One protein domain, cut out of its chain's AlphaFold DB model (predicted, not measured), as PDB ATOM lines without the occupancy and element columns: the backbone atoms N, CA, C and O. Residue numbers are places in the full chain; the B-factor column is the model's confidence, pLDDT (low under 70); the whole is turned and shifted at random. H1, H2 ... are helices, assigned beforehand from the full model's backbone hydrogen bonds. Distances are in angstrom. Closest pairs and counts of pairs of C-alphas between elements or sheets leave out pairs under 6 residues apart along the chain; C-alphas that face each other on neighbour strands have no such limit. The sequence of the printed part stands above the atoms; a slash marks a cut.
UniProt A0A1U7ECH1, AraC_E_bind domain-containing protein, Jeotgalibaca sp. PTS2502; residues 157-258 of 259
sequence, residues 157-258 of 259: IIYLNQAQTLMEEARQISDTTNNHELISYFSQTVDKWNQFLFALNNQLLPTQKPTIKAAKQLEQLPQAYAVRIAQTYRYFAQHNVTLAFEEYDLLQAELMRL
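Overview. This is residues 157 to 258 of the 259 residues of the protein "AraC_E_bind domain-containing protein" of Jeotgalibaca sp. PTS2502 (UniProt A0A1U7ECH1). Look for four helices side by side, a bundle running up and down, each helix against the one before it; round the bundle H1 meets H2, H2 meets H3, H3 meets H4, and H4 comes back to H1 near one end. At that end a long loop, residues 202 to 221, joins H2 to H3. The printed part has 102 residues with four named helices, H1 to H4 in order, and no named strand; the class is all helix. It is compact, with a radius of gyration of the C-alphas of 13.6 A, and elongated, spanning 42 by 25 by 24 A.

Arrangement. Begin with H1, residues 157 to 173, which touches H2, residues 179 to 201, closest at the C-alphas of Ala 163 and Thr 189, 4.5 A apart; this hairpin has a shallow tilt of 8 degrees. H2 touches H3, residues 222 to 237, at a shallow tilt of 13 degrees, opposite ways, with the C-alphas of Asn 179 and Phe 236 closest at 6.1 A. H3 touches H4, residues 241 to 256, at a shallow tilt of 25 degrees, opposite ways; C-alphas 232 and 244 are closest, 4.9 A apart. H4 touches H1 with residues 252 to 256 alone, closest at C-alphas 256 and 160, 7.1 A apart. H1 and H3 are apart. In the four helices every O i to N i+4 pair is within hydrogen-bond range.

Along the chain. Find C-alpha 157 at (134.645, 89.373, 102.266); from there H1 runs 25.0 A to residue 173. H2 is 32.1 A long, H3 23.1 A, and H4 22.4 A, ending at C-alpha 256, (138.519, 89.075, 95.567).

Size, cuts and confidence. C-alphas 176 and 213 are the two farthest apart, 42.3 A. The printed part has no cut; the link from H2 to H3 is long. Residues 201 to 223 have pLDDT under 70.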
ATOM      1  N   ILE A 157     135.384  88.803 103.410       87.25
ATOM      2  CA  ILE A 157     134.645  89.373 102.266       87.25
ATOM      3  C   ILE A 157     133.910  90.670 102.619       87.25
ATOM      4  O   ILE A 157     133.646  91.496 101.753       87.25
ATOM      5  N   ILE A 158     133.614  90.889 103.905       87.81
ATOM      6  CA  ILE A 158     132.906  92.080 104.385       87.81
ATOM      7  C   ILE A 158     133.667  93.357 104.011       87.81
ATOM      8  O   ILE A 158     133.046  94.345 103.629       87.81
ATOM      9  N   TYR A 159     134.999  93.338 104.081       89.38
ATOM     10  CA  TYR A 159     135.818  94.487 103.700       89.38
ATOM     11  C   TYR A 159     135.713  94.785 102.201       89.38
ATOM     12  O   TYR A 159     135.562  95.943 101.817       89.38
ATOM     13  N   LEU A 160     135.729  93.749 101.361       91.75
ATOM     14  CA  LEU A 160     135.620  93.898  99.910       91.75
ATOM     15  C   LEU A 160     134.220  94.365  99.496       91.75
ATOM     16  O   LEU A 160     134.108  95.255  98.660       91.75
ATOM     17  N   ASN A 161     133.167  93.866 100.145       94.25
ATOM     18  CA  ASN A 161     131.803  94.345  99.911       94.25
ATOM     19  C   ASN A 161     131.644  95.822 100.309       94.25
ATOM     20  O   ASN A 161     131.006  96.581  99.590       94.25
ATOM     21  N   GLN A 162     132.253  96.257 101.418       93.31
ATOM     22  CA  GLN A 162     132.239  97.672 101.815       93.31
ATOM     23  C   GLN A 162     132.988  98.565 100.818       93.31
ATOM     24  O   GLN A 162     132.507  99.651 100.508       93.31
ATOM     25  N   ALA A 163     134.142  98.114 100.315       94.56
ATOM     26  CA  ALA A 163     134.881  98.803  99.257       94.56
ATOM     27  C   ALA A 163     134.021  98.961  97.991       94.56
ATOM     28  O   ALA A 163     133.966 100.040  97.403       94.56
ATOM     29  N   GLN A 164     133.286  97.906  97.631       96.50
ATOM     30  CA  GLN A 164     132.364  97.920  96.504       96.50
ATOM     31  C   GLN A 164     131.223  98.915  96.678       96.50
ATOM     32  O   GLN A 164     131.020  99.746  95.796       96.50
ATOM     33  N   THR A 165     130.533  98.892  97.818       96.50
ATOM     34  CA  THR A 165     129.437  99.833  98.092       96.50
ATOM     35  C   THR A 165     129.901 101.289  98.004       96.50
ATOM     36  O   THR A 165     129.243 102.094  97.352       96.50
ATOM     37  N   LEU A 166     131.066 101.624  98.573       96.62
ATOM     38  CA  LEU A 166     131.625 102.982  98.505       96.62
ATOM     39  C   LEU A 166     131.841 103.456  97.062       96.62
ATOM     40  O   LEU A 166     131.558 104.605  96.730       96.62
ATOM     41  N   MET A 167     132.346 102.583  96.191       95.88
ATOM     42  CA  MET A 167     132.635 102.956  94.806       95.88
ATOM     43  C   MET A 167     131.402 102.910  93.904       95.88
ATOM     44  O   MET A 167     131.341 103.664  92.936       95.88
ATOM     45  N   GLU A 168     130.397 102.099  94.228       95.50
ATOM     46  CA  GLU A 168     129.071 102.171  93.603       95.50
ATOM     47  C   GLU A 168     128.387 103.511  93.910       95.50
ATOM     48  O   GLU A 168     127.870 104.152  92.996       95.50
ATOM     49  N   GLU A 169     128.452 103.983  95.158       94.31
ATOM     50  CA  GLU A 169     127.966 105.313  95.552       94.31
ATOM     51  C   GLU A 169     128.736 106.428  94.827       94.31
ATOM     52  O   GLU A 169     128.129 107.332  94.251       94.31
ATOM     53  N   ALA A 170     130.068 106.323  94.754       93.56
ATOM     54  CA  ALA A 170     130.903 107.279  94.026       93.56
ATOM     55  C   ALA A 170     130.543 107.368  92.530       93.56
ATOM     56  O   ALA A 170     130.535 108.462  91.963       93.56
ATOM     57  N   ARG A 171     130.219 106.239  91.881       94.12
ATOM     58  CA  ARG A 171     129.770 106.214  90.474       94.12
ATOM     59  C   ARG A 171     128.437 106.928  90.275       94.12
ATOM     60  O   ARG A 171     128.248 107.559  89.246       94.12
ATOM     61  N   GLN A 172     127.516 106.848  91.234       92.06
ATOM     62  CA  GLN A 172     126.208 107.505  91.111       92.06
ATOM     63  C   GLN A 172     126.317 109.030  91.113       92.06
ATOM     64  O   GLN A 172     125.506 109.708  90.485       92.06
ATOM     65  N   ILE A 173     127.318 109.570  91.808       89.00
ATOM     66  CA  ILE A 173     127.511 111.014  91.936       89.00
ATOM     67  C   ILE A 173     128.566 111.571  90.972       89.00
ATOM     68  O   ILE A 173     128.709 112.792  90.899       89.00
ATOM     69  N   SER A 174     129.283 110.727  90.215       86.06
ATOM     70  CA  SER A 174     130.482 111.125  89.458       86.06
ATOM     71  C   SER A 174     130.254 112.218  88.419       86.06
ATOM     72  O   SER A 174     131.156 113.013  88.178       86.06
ATOM     73  N   ASP A 175     129.053 112.292  87.846       80.69
ATOM     74  CA  ASP A 175     128.705 113.290  86.826       80.69
ATOM     75  C   ASP A 175     128.279 114.639  87.431       80.69
ATOM     76  O   ASP A 175     128.162 115.640  86.725       80.69
ATOM     77  N   THR A 176     128.018 114.672  88.742       78.12
ATOM     78  CA  THR A 176     127.394 115.813  89.441       78.12
ATOM     79  C   THR A 176     128.229 116.371  90.588       78.12
ATOM     80  O   THR A 176     127.933 117.463  91.075       78.12
ATOM     81  N   THR A 177     129.274 115.656  91.014       74.44
ATOM     82  CA  THR A 177     130.159 116.076  92.103       74.44
ATOM     83  C   THR A 177     131.530 116.539  91.608       74.44
ATOM     84  O   THR A 177     131.911 116.354  90.453       74.44
ATOM     85  N   ASN A 178     132.297 117.155  92.506       77.69
ATOM     86  CA  ASN A 178     133.689 117.506  92.280       77.69
ATOM     87  C   ASN A 178     134.615 116.334  92.672       77.69
ATOM     88  O   ASN A 178     134.360 115.597  93.626       77.69
ATOM     89  N   ASN A 179     135.747 116.206  91.979       80.31
ATOM     90  CA  ASN A 179     136.697 115.103  92.151       80.31
ATOM     91  C   ASN A 179     137.241 114.914  93.576       80.31
ATOM     92  O   ASN A 179     137.644 113.809  93.918       80.31
ATOM     93  N   HIS A 180     137.264 115.944  94.419       83.44
ATOM     94  CA  HIS A 180     137.628 115.834  95.832       83.44
ATOM     95  C   HIS A 180     136.705 114.881  96.599       83.44
ATOM     96  O   HIS A 180     137.184 114.156  97.470       83.44
ATOM     97  N   GLU A 181     135.412 114.845  96.271       88.06
ATOM     98  CA  GLU A 181     134.481 113.901  96.889       88.06
ATOM     99  C   GLU A 181     134.757 112.472  96.406       88.06
ATOM    100  O   GLU A 181     134.881 111.562  97.222       88.06
ATOM    101  N   LEU A 182     135.002 112.281  95.104       91.00
ATOM    102  CA  LEU A 182     135.400 110.981  94.542       91.00
ATOM    103  C   LEU A 182     136.722 110.465  95.136       91.00
ATOM    104  O   LEU A 182     136.843 109.284  95.458       91.00
ATOM    105  N   ILE A 183     137.696 111.353  95.357       90.00
ATOM    106  CA  ILE A 183     138.960 111.038  96.039       90.00
ATOM    107  C   ILE A 183     138.705 110.589  97.483       90.00
ATOM    108  O   ILE A 183     139.381 109.680  97.962       90.00
ATOM    109  N   SER A 184     137.732 111.190  98.175       91.50
ATOM    110  CA  SER A 184     137.339 110.780  99.529       91.50
ATOM    111  C   SER A 184     136.741 109.369  99.549       91.50
ATOM    112  O   SER A 184     137.161 108.539 100.359       91.50
ATOM    113  N   TYR A 185     135.818 109.052  98.632       93.62
ATOM    114  CA  TYR A 185     135.279 107.692  98.482       93.62
ATOM    115  C   TYR A 185     136.380 106.680  98.161       93.62
ATOM    116  O   TYR A 185     136.456 105.615  98.780       93.62
ATOM    117  N   PHE A 186     137.288 107.031  97.250       94.81
ATOM    118  CA  PHE A 186     138.408 106.163  96.910       94.81
ATOM    119  C   PHE A 186     139.367 105.960  98.092       94.81
ATOM    120  O   PHE A 186     139.809 104.841  98.334       94.81
ATOM    121  N   SER A 187     139.629 106.992  98.896       91.75
ATOM    122  CA  SER A 187     140.429 106.850 100.118       91.75
ATOM    123  C   SER A 187     139.803 105.874 101.107       91.75
ATOM    124  O   SER A 187     140.493 104.995 101.620       91.75
ATOM    125  N   GLN A 188     138.496 105.976 101.339       91.50
ATOM    126  CA  GLN A 188     137.781 105.042 102.213       91.50
ATOM    127  C   GLN A 188     137.793 103.614 101.650       91.50
ATOM    128  O   GLN A 188     137.927 102.649 102.400       91.50
ATOM    129  N   THR A 189     137.708 103.473 100.329       93.56
ATOM    130  CA  THR A 189     137.808 102.188  99.621       93.56
ATOM    131  C   THR A 189     139.177 101.545  99.843       93.56
ATOM    132  O   THR A 189     139.266 100.383 100.243       93.56
ATOM    133  N   VAL A 190     140.252 102.323  99.686       89.94
ATOM    134  CA  VAL A 190     141.625 101.890  99.974       89.94
ATOM    135  C   VAL A 190     141.776 101.466 101.436       89.94
ATOM    136  O   VAL A 190     142.427 100.457 101.711       89.94
ATOM    137  N   ASP A 191     141.138 102.158 102.381       85.94
ATOM    138  CA  ASP A 191     141.145 101.745 103.789       85.94
ATOM    139  C   ASP A 191     140.497 100.370 103.993       85.94
ATOM    140  O   ASP A 191     141.012  99.559 104.767       85.94
ATOM    141  N   LYS A 192     139.406 100.061 103.280       90.81
ATOM    142  CA  LYS A 192     138.774  98.732 103.331       90.81
ATOM    143  C   LYS A 192     139.662  97.648 102.745       90.81
ATOM    144  O   LYS A 192     139.825  96.604 103.374       90.81
ATOM    145  N   TRP A 193     140.301  97.898 101.610       89.31
ATOM    146  CA  TRP A 193     141.280  96.968 101.044       89.31
ATOM    147  C   TRP A 193     142.480  96.746 101.956       89.31
ATOM    148  O   TRP A 193     142.926  95.616 102.135       89.31
ATOM    149  N   ASN A 194     142.972  97.800 102.602       84.38
ATOM    150  CA  ASN A 194     144.058  97.683 103.566       84.38
ATOM    151  C   ASN A 194     143.625  96.884 104.801       84.38
ATOM    152  O   ASN A 194     144.410  96.081 105.294       84.38
ATOM    153  N   GLN A 195     142.386  97.045 105.277       80.62
ATOM    154  CA  GLN A 195     141.825  96.225 106.359       80.62
ATOM    155  C   GLN A 195     141.669  94.758 105.946       80.62
ATOM    156  O   GLN A 195     142.023  93.876 106.724       80.62
ATOM    157  N   PHE A 196     141.209  94.494 104.721       85.88
ATOM    158  CA  PHE A 196     141.150  93.154 104.141       85.88
ATOM    159  C   PHE A 196     142.533  92.503 104.104       85.88
ATOM    160  O   PHE A 196     142.733  91.441 104.688       85.88
ATOM    161  N   LEU A 197     143.509  93.166 103.480       78.44
ATOM    162  CA  LEU A 197     144.881  92.676 103.379       78.44
ATOM    163  C   LEU A 197     145.526  92.533 104.759       78.44
ATOM    164  O   LEU A 197     146.263  91.576 104.983       78.44
ATOM    165  N   PHE A 198     145.250  93.445 105.691       73.19
ATOM    166  CA  PHE A 198     145.707  93.350 107.074       73.19
ATOM    167  C   PHE A 198     145.166  92.087 107.740       73.19
ATOM    168  O   PHE A 198     145.947  91.302 108.272       73.19
ATOM    169  N   ALA A 199     143.854  91.872 107.672       73.88
ATOM    170  CA  ALA A 199     143.184  90.735 108.286       73.88
ATOM    171  C   ALA A 199     143.566  89.403 107.614       73.88
ATOM    172  O   ALA A 199     143.670  88.384 108.291       73.88
ATOM    173  N   LEU A 200     143.858  89.425 106.311       75.44
ATOM    174  CA  LEU A 200     144.396  88.289 105.561       75.44
ATOM    175  C   LEU A 200     145.851  87.955 105.954       75.44
ATOM    176  O   LEU A 200     146.243  86.793 105.930       75.44
ATOM    177  N   ASN A 201     146.673  88.955 106.304       69.38
ATOM    178  CA  ASN A 201     148.116  88.784 106.550       69.38
ATOM    179  C   ASN A 201     148.534  88.735 108.031       69.38
ATOM    180  O   ASN A 201     149.653  88.317 108.323       69.38
ATOM    181  N   ASN A 202     147.712  89.239 108.948       63.00
ATOM    182  CA  ASN A 202     147.914  89.286 110.399       63.00
ATOM    183  C   ASN A 202     149.312  89.702 110.946       63.00
ATOM    184  O   ASN A 202     149.637  89.328 112.071       63.00
ATOM    185  N   GLN A 203     150.101  90.544 110.240       49.41
ATOM    186  CA  GLN A 203     150.662  91.822 110.771       49.41
ATOM    187  C   GLN A 203     151.635  92.616 109.853       49.41
ATOM    188  O   GLN A 203     152.501  92.023 109.213       49.41
ATOM    189  N   LEU A 204     151.533  93.966 110.006       42.72
ATOM    190  CA  LEU A 204     152.321  95.181 109.618       42.72
ATOM    191  C   LEU A 204     151.660  96.082 108.526       42.72
ATOM    192  O   LEU A 204     151.268  95.568 107.489       42.72
ATOM    193  N   LEU A 205     151.443  97.411 108.662       42.00
ATOM    194  CA  LEU A 205     151.988  98.467 109.557       42.00
ATOM    195  C   LEU A 205     151.058  99.689 109.756       42.00
ATOM    196  O   LEU A 205     150.354 100.075 108.825       42.00
ATOM    197  N   PRO A 206     151.238 100.439 110.862       44.06
ATOM    198  CA  PRO A 206     151.331 101.895 110.839       44.06
ATOM    199  C   PRO A 206     152.769 102.318 110.474       44.06
ATOM    200  O   PRO A 206     153.719 101.955 111.160       44.06
ATOM    201  N   THR A 207     152.919 103.106 109.405       45.34
ATOM    202  CA  THR A 207     154.169 103.675 108.838       45.34
ATOM    203  C   THR A 207     155.063 102.733 108.001       45.34
ATOM    204  O   THR A 207     155.703 101.817 108.489       45.34
ATOM    205  N   GLN A 208     155.088 102.993 106.690       44.53
ATOM    206  CA  GLN A 208     156.047 102.567 105.653       44.53
ATOM    207  C   GLN A 208     157.212 101.622 106.064       44.53
ATOM    208  O   GLN A 208     158.276 102.091 106.466       44.53
ATOM    209  N   LYS A 209     157.044 100.301 105.856       36.50
ATOM    210  CA  LYS A 209     158.045  99.259 105.475       36.50
ATOM    211  C   LYS A 209     157.344  97.881 105.318       36.50
ATOM    212  O   LYS A 209     156.136  97.845 105.477       36.50
ATOM    213  N   PRO A 210     157.971  96.789 104.833       40.03
ATOM    214  CA  PRO A 210     157.235  95.775 104.071       40.03
ATOM    215  C   PRO A 210     156.609  94.676 104.937       40.03
ATOM    216  O   PRO A 210     157.285  93.989 105.701       40.03
ATOM    217  N   THR A 211     155.316  94.468 104.728       41.09
ATOM    218  CA  THR A 211     154.506  93.370 105.256       41.09
ATOM    219  C   THR A 211     154.725  92.120 104.401       41.09
ATOM    220  O   THR A 211     154.425  92.126 103.208       41.09
ATOM    221  N   ILE A 212     155.259  91.039 104.974       50.72
ATOM    222  CA  ILE A 212     155.393  89.744 104.288       50.72
ATOM    223  C   ILE A 212     154.849  88.650 105.203       50.72
ATOM    224  O   ILE A 212     155.457  88.398 106.243       50.72
ATOM    225  N   LYS A 213     153.781  87.959 104.759       49.16
ATOM    226  CA  LYS A 213     153.713  86.480 104.751       49.16
ATOM    227  C   LYS A 213     152.542  85.843 103.960       49.16
ATOM    228  O   LYS A 213     152.750  84.716 103.533       49.16
ATOM    229  N   ALA A 214     151.440  86.528 103.608       44.81
ATOM    230  CA  ALA A 214     150.415  86.008 102.663       44.81
ATOM    231  C   ALA A 214     150.272  86.830 101.357       44.81
ATOM    232  O   ALA A 214     149.945  86.279 100.310       44.81
ATOM    233  N   ALA A 215     150.689  88.102 101.344       43.44
ATOM    234  CA  ALA A 215     150.774  88.952 100.144       43.44
ATOM    235  C   ALA A 215     151.763  88.457  99.059       43.44
ATOM    236  O   ALA A 215     151.917  89.095  98.026       43.44
ATOM    237  N   LYS A 216     152.455  87.331  99.285       43.47
ATOM    238  CA  LYS A 216     153.264  86.640  98.267       43.47
ATOM    239  C   LYS A 216     152.426  85.826  97.270       43.47
ATOM    240  O   LYS A 216     152.993  85.381  96.280       43.47
ATOM    241  N   GLN A 217     151.142  85.595  97.550       45.91
ATOM    242  CA  GLN A 217     150.219  84.899  96.642       45.91
ATOM    243  C   GLN A 217     149.410  85.851  95.751       45.91
ATOM    244  O   GLN A 217     148.802  85.401  94.788       45.91
ATOM    245  N   LEU A 218     149.442  87.161  96.025       47.34
ATOM    246  CA  LEU A 218     149.077  88.153  95.018       47.34
ATOM    247  C   LEU A 218     150.048  87.992  93.843       47.34
ATOM    248  O   LEU A 218     151.260  88.097  94.033       47.34
ATOM    249  N   GLU A 219     149.529  87.776  92.632       45.59
ATOM    250  CA  GLU A 219     150.334  87.732  91.398       45.59
ATOM    251  C   GLU A 219     151.178  89.011  91.203       45.59
ATOM    252  O   GLU A 219     152.155  89.010  90.455       45.59
ATOM    253  N   GLN A 220     150.854  90.094  91.922       51.28
ATOM    254  CA  GLN A 220     151.591  91.350  91.935       51.28
ATOM    255  C   GLN A 220     152.116  91.689  93.344       51.28
ATOM    256  O   GLN A 220     151.360  91.804  94.308       51.28
ATOM    257  N   LEU A 221     153.436  91.880  93.459       56.69
ATOM    258  CA  LEU A 221     154.138  92.281  94.687       56.69
ATOM    259  C   LEU A 221     153.459  93.491  95.374       56.69
ATOM    260  O   LEU A 221     152.975  94.376  94.670       56.69
ATOM    261  N   PRO A 222     153.534  93.641  96.715       59.97
ATOM    262  CA  PRO A 222     152.976  94.790  97.457       59.97
ATOM    263  C   PRO A 222     153.326  96.181  96.893       59.97
ATOM    264  O   PRO A 222     152.609  97.156  97.104       59.97
ATOM    265  N   GLN A 223     154.436  96.277  96.159       65.06
ATOM    266  CA  GLN A 223     154.888  97.482  95.462       65.06
ATOM    267  C   GLN A 223     153.969  97.868  94.290       65.06
ATOM    268  O   GLN A 223     153.709  99.050  94.095       65.06
ATOM    269  N   ALA A 224     153.442  96.896  93.546       74.56
ATOM    270  CA  ALA A 224     152.520  97.131  92.439       74.56
ATOM    271  C   ALA A 224     151.166  97.659  92.935       74.56
ATOM    272  O   ALA A 224     150.672  98.645  92.399       74.56
ATOM    273  N   TYR A 225     150.624  97.090  94.018       83.25
ATOM    274  CA  TYR A 225     149.397  97.583  94.660       83.25
ATOM    275  C   TYR A 225     149.508  99.065  95.061       83.25
ATOM    276  O   TYR A 225     148.661  99.880  94.699       83.25
ATOM    277  N   ALA A 226     150.600  99.448  95.734       82.62
ATOM    278  CA  ALA A 226     150.824 100.835  96.143       82.62
ATOM    279  C   ALA A 226     150.969 101.797  94.948       82.62
ATOM    280  O   ALA A 226     150.451 102.915  94.982       82.62
ATOM    281  N   VAL A 227     151.656 101.365  93.882       84.94
ATOM    282  CA  VAL A 227     151.794 102.151  92.646       84.94
ATOM    283  C   VAL A 227     150.438 102.359  91.980       84.94
ATOM    284  O   VAL A 227     150.149 103.477  91.557       84.94
ATOM    285  N   ARG A 228     149.600 101.324  91.927       90.31
ATOM    286  CA  ARG A 228     148.273 101.382  91.306       90.31
ATOM    287  C   ARG A 228     147.323 102.286  92.081       90.31
ATOM    288  O   ARG A 228     146.737 103.165  91.469       90.31
ATOM    289  N   ILE A 229     147.308 102.219  93.415       90.81
ATOM    290  CA  ILE A 229     146.580 103.198  94.245       90.81
ATOM    291  C   ILE A 229     147.029 104.631  93.940       90.81
ATOM    292  O   ILE A 229     146.203 105.514  93.706       90.81
ATOM    293  N   ALA A 230     148.343 104.880  93.942       89.56
ATOM    294  CA  ALA A 230     148.876 106.207  93.648       89.56
ATOM    295  C   ALA A 230     148.496 106.668  92.234       89.56
ATOM    296  O   ALA A 230     148.239 107.852  92.018       89.56
ATOM    297  N   GLN A 231     148.436 105.740  91.280       91.06
ATOM    298  CA  GLN A 231     148.008 106.008  89.916       91.06
ATOM    299  C   GLN A 231     146.510 106.342  89.841       91.06
ATOM    300  O   GLN A 231     146.160 107.333  89.203       91.06
ATOM    301  N   THR A 232     145.644 105.624  90.558       91.88
ATOM    302  CA  THR A 232     144.208 105.934  90.645       91.88
ATOM    303  C   THR A 232     143.959 107.321  91.236       91.88
ATOM    304  O   THR A 232     143.178 108.096  90.686       91.88
ATOM    305  N   TYR A 233     144.687 107.705  92.294       92.81
ATOM    306  CA  TYR A 233     144.617 109.072  92.826       92.81
ATOM    307  C   TYR A 233     145.010 110.129  91.787       92.81
ATOM    308  O   TYR A 233     144.380 111.185  91.714       92.81
ATOM    309  N   ARG A 234     146.028 109.858  90.957       93.00
ATOM    310  CA  ARG A 234     146.403 110.763  89.859       93.00
ATOM    311  C   ARG A 234     145.312 110.847  88.801       93.00
ATOM    312  O   ARG A 234     145.069 111.948  88.318       93.00
ATOM    313  N   TYR A 235     144.641 109.742  88.469       93.88
ATOM    314  CA  TYR A 235     143.515 109.765  87.534       93.88
ATOM    315  C   TYR A 235     142.390 110.671  88.035       93.88
ATOM    316  O   TYR A 235     141.960 111.553  87.293       93.88
ATOM    317  N   PHE A 236     142.000 110.562  89.310       89.75
ATOM    318  CA  PHE A 236     141.031 111.493  89.897       89.75
ATOM    319  C   PHE A 236     141.525 112.948  89.887       89.75
ATOM    320  O   PHE A 236     140.785 113.848  89.490       89.75
ATOM    321  N   ALA A 237     142.784 113.206  90.254       87.69
ATOM    322  CA  ALA A 237     143.350 114.560  90.233       87.69
ATOM    323  C   ALA A 237     143.391 115.170  88.816       87.69
ATOM    324  O   ALA A 237     143.216 116.375  88.641       87.69
ATOM    325  N   GLN A 238     143.584 114.337  87.793       90.12
ATOM    326  CA  GLN A 238     143.599 114.721  86.380       90.12
ATOM    327  C   GLN A 238     142.205 114.735  85.732       90.12
ATOM    328  O   GLN A 238     142.115 114.940  84.527       90.12
ATOM    329  N   HIS A 239     141.129 114.548  86.504       87.38
ATOM    330  CA  HIS A 239     139.746 114.477  86.008       87.38
ATOM    331  C   HIS A 239     139.479 113.311  85.037       87.38
ATOM    332  O   HIS A 239     138.506 113.323  84.291       87.38
ATOM    333  N   ASN A 240     140.303 112.261  85.088       90.94
ATOM    334  CA  ASN A 240     140.153 111.031  84.309       90.94
ATOM    335  C   ASN A 240     139.379 109.971  85.113       90.94
ATOM    336  O   ASN A 240     139.906 108.922  85.482       90.94
ATOM    337  N   VAL A 241     138.116 110.271  85.416       90.75
ATOM    338  CA  VAL A 241     137.274 109.461  86.314       90.75
ATOM    339  C   VAL A 241     137.026 108.049  85.760       90.75
ATOM    340  O   VAL A 241     137.046 107.086  86.521       90.75
ATOM    341  N   THR A 242     136.897 107.900  84.439       92.62
ATOM    342  CA  THR A 242     136.747 106.594  83.776       92.62
ATOM    343  C   THR A 242     137.921 105.661  84.077       92.62
ATOM    344  O   THR A 242     137.710 104.573  84.601       92.62
ATOM    345  N   LEU A 243     139.159 106.116  83.841       93.31
ATOM    346  CA  LEU A 243     140.365 105.329  84.134       93.31
ATOM    347  C   LEU A 243     140.502 105.031  85.631       93.31
ATOM    348  O   LEU A 243     140.983 103.968  86.012       93.31
ATOM    349  N   ALA A 244     140.076 105.960  86.492       93.69
ATOM    350  CA  ALA A 244     140.106 105.744  87.932       93.69
ATOM    351  C   ALA A 244     139.184 104.586  88.354       93.69
ATOM    352  O   ALA A 244     139.586 103.735  89.149       93.69
ATOM    353  N   PHE A 245     137.974 104.532  87.796       95.50
ATOM    354  CA  PHE A 245     137.025 103.453  88.050       95.50
ATOM    355  C   PHE A 245     137.450 102.117  87.431       95.50
ATOM    356  O   PHE A 245     137.305 101.090  88.089       95.50
ATOM    357  N   GLU A 246     138.016 102.118  86.222       95.25
ATOM    358  CA  GLU A 246     138.581 100.908  85.603       95.25
ATOM    359  C   GLU A 246     139.709 100.314  86.460       95.25
ATOM    360  O   GLU A 246     139.733  99.112  86.725       95.25
ATOM    361  N   GLU A 247     140.614 101.160  86.958       94.56
ATOM    362  CA  GLU A 247     141.704 100.729  87.836       94.56
ATOM    363  C   GLU A 247     141.178 100.180  89.171       94.56
ATOM    364  O   GLU A 247     141.680  99.172  89.676       94.56
ATOM    365  N   TYR A 248     140.135 100.807  89.725       94.69
ATOM    366  CA  TYR A 248     139.432 100.292  90.897       94.69
ATOM    367  C   TYR A 248     138.847  98.892  90.647       94.69
ATOM    368  O   TYR A 248     139.074  98.003  91.466       94.69
ATOM    369  N   ASP A 249     138.141  98.672  89.532       95.62
ATOM    370  CA  ASP A 249     137.498  97.383  89.235       95.62
ATOM    371  C   ASP A 249     138.535  96.257  89.124       95.62
ATOM    372  O   ASP A 249     138.324  95.154  89.634       95.62
ATOM    373  N   LEU A 250     139.686  96.548  88.507       93.06
ATOM    374  CA  LEU A 250     140.804  95.610  88.414       93.06
ATOM    375  C   LEU A 250     141.364  95.260  89.798       93.06
ATOM    376  O   LEU A 250     141.526  94.079  90.110       93.06
ATOM    377  N   LEU A 251     141.629  96.263  90.640       91.38
ATOM    378  CA  LEU A 251     142.130  96.050  92.002       91.38
ATOM    379  C   LEU A 251     141.125  95.277  92.869       91.38
ATOM    380  O   LEU A 251     141.509  94.324  93.547       91.38
ATOM    381  N   GLN A 252     139.840  95.635  92.815       92.94
ATOM    382  CA  GLN A 252     138.768  94.938  93.528       92.94
ATOM    383  C   GLN A 252     138.701  93.462  93.112       92.94
ATOM    384  O   GLN A 252     138.652  92.576  93.969       92.94
ATOM    385  N   ALA A 253     138.724  93.184  91.806       90.56
ATOM    386  CA  ALA A 253     138.666  91.826  91.278       90.56
ATOM    387  C   ALA A 253     139.893  90.992  91.676       90.56
ATOM    388  O   ALA A 253     139.755  89.812  91.996       90.56
ATOM    389  N   GLU A 254     141.086  91.585  91.683       87.69
ATOM    390  CA  GLU A 254     142.307  90.915  92.137       87.69
ATOM    391  C   GLU A 254     142.270  90.588  93.631       87.69
ATOM    392  O   GLU A 254     142.623  89.475  94.018       87.69
ATOM    393  N   LEU A 255     141.796  91.512  94.469       86.69
ATOM    394  CA  LEU A 255     141.662  91.280  95.908       86.69
ATOM    395  C   LEU A 255     140.619  90.201  96.221       86.69
ATOM    396  O   LEU A 255     140.844  89.384  97.112       86.69
ATOM    397  N   MET A 256     139.524  90.139  95.459       87.69
ATOM    398  CA  MET A 256     138.519  89.075  95.567       87.69
ATOM    399  C   MET A 256     139.084  87.681  95.266       87.69
ATOM    400  O   MET A 256     138.609  86.709  95.845       87.69
ATOM    401  N   ARG A 257     140.105  87.561  94.405       84.50
ATOM    402  CA  ARG A 257     140.766  86.276  94.095       84.50
ATOM    403  C   ARG A 257     141.663  85.755  95.224       84.50
ATOM    404  O   ARG A 257     142.184  84.652  95.101       84.50
ATOM    405  N   LEU A 258     141.883  86.542  96.281       76.31
ATOM    406  CA  LEU A 258     142.663  86.122  97.452       76.31
ATOM    407  C   LEU A 258     141.836  85.399  98.525       76.31
ATOM    408  O   LEU A 258     142.420  84.939  99.508       76.31
TER     409      LEU A 258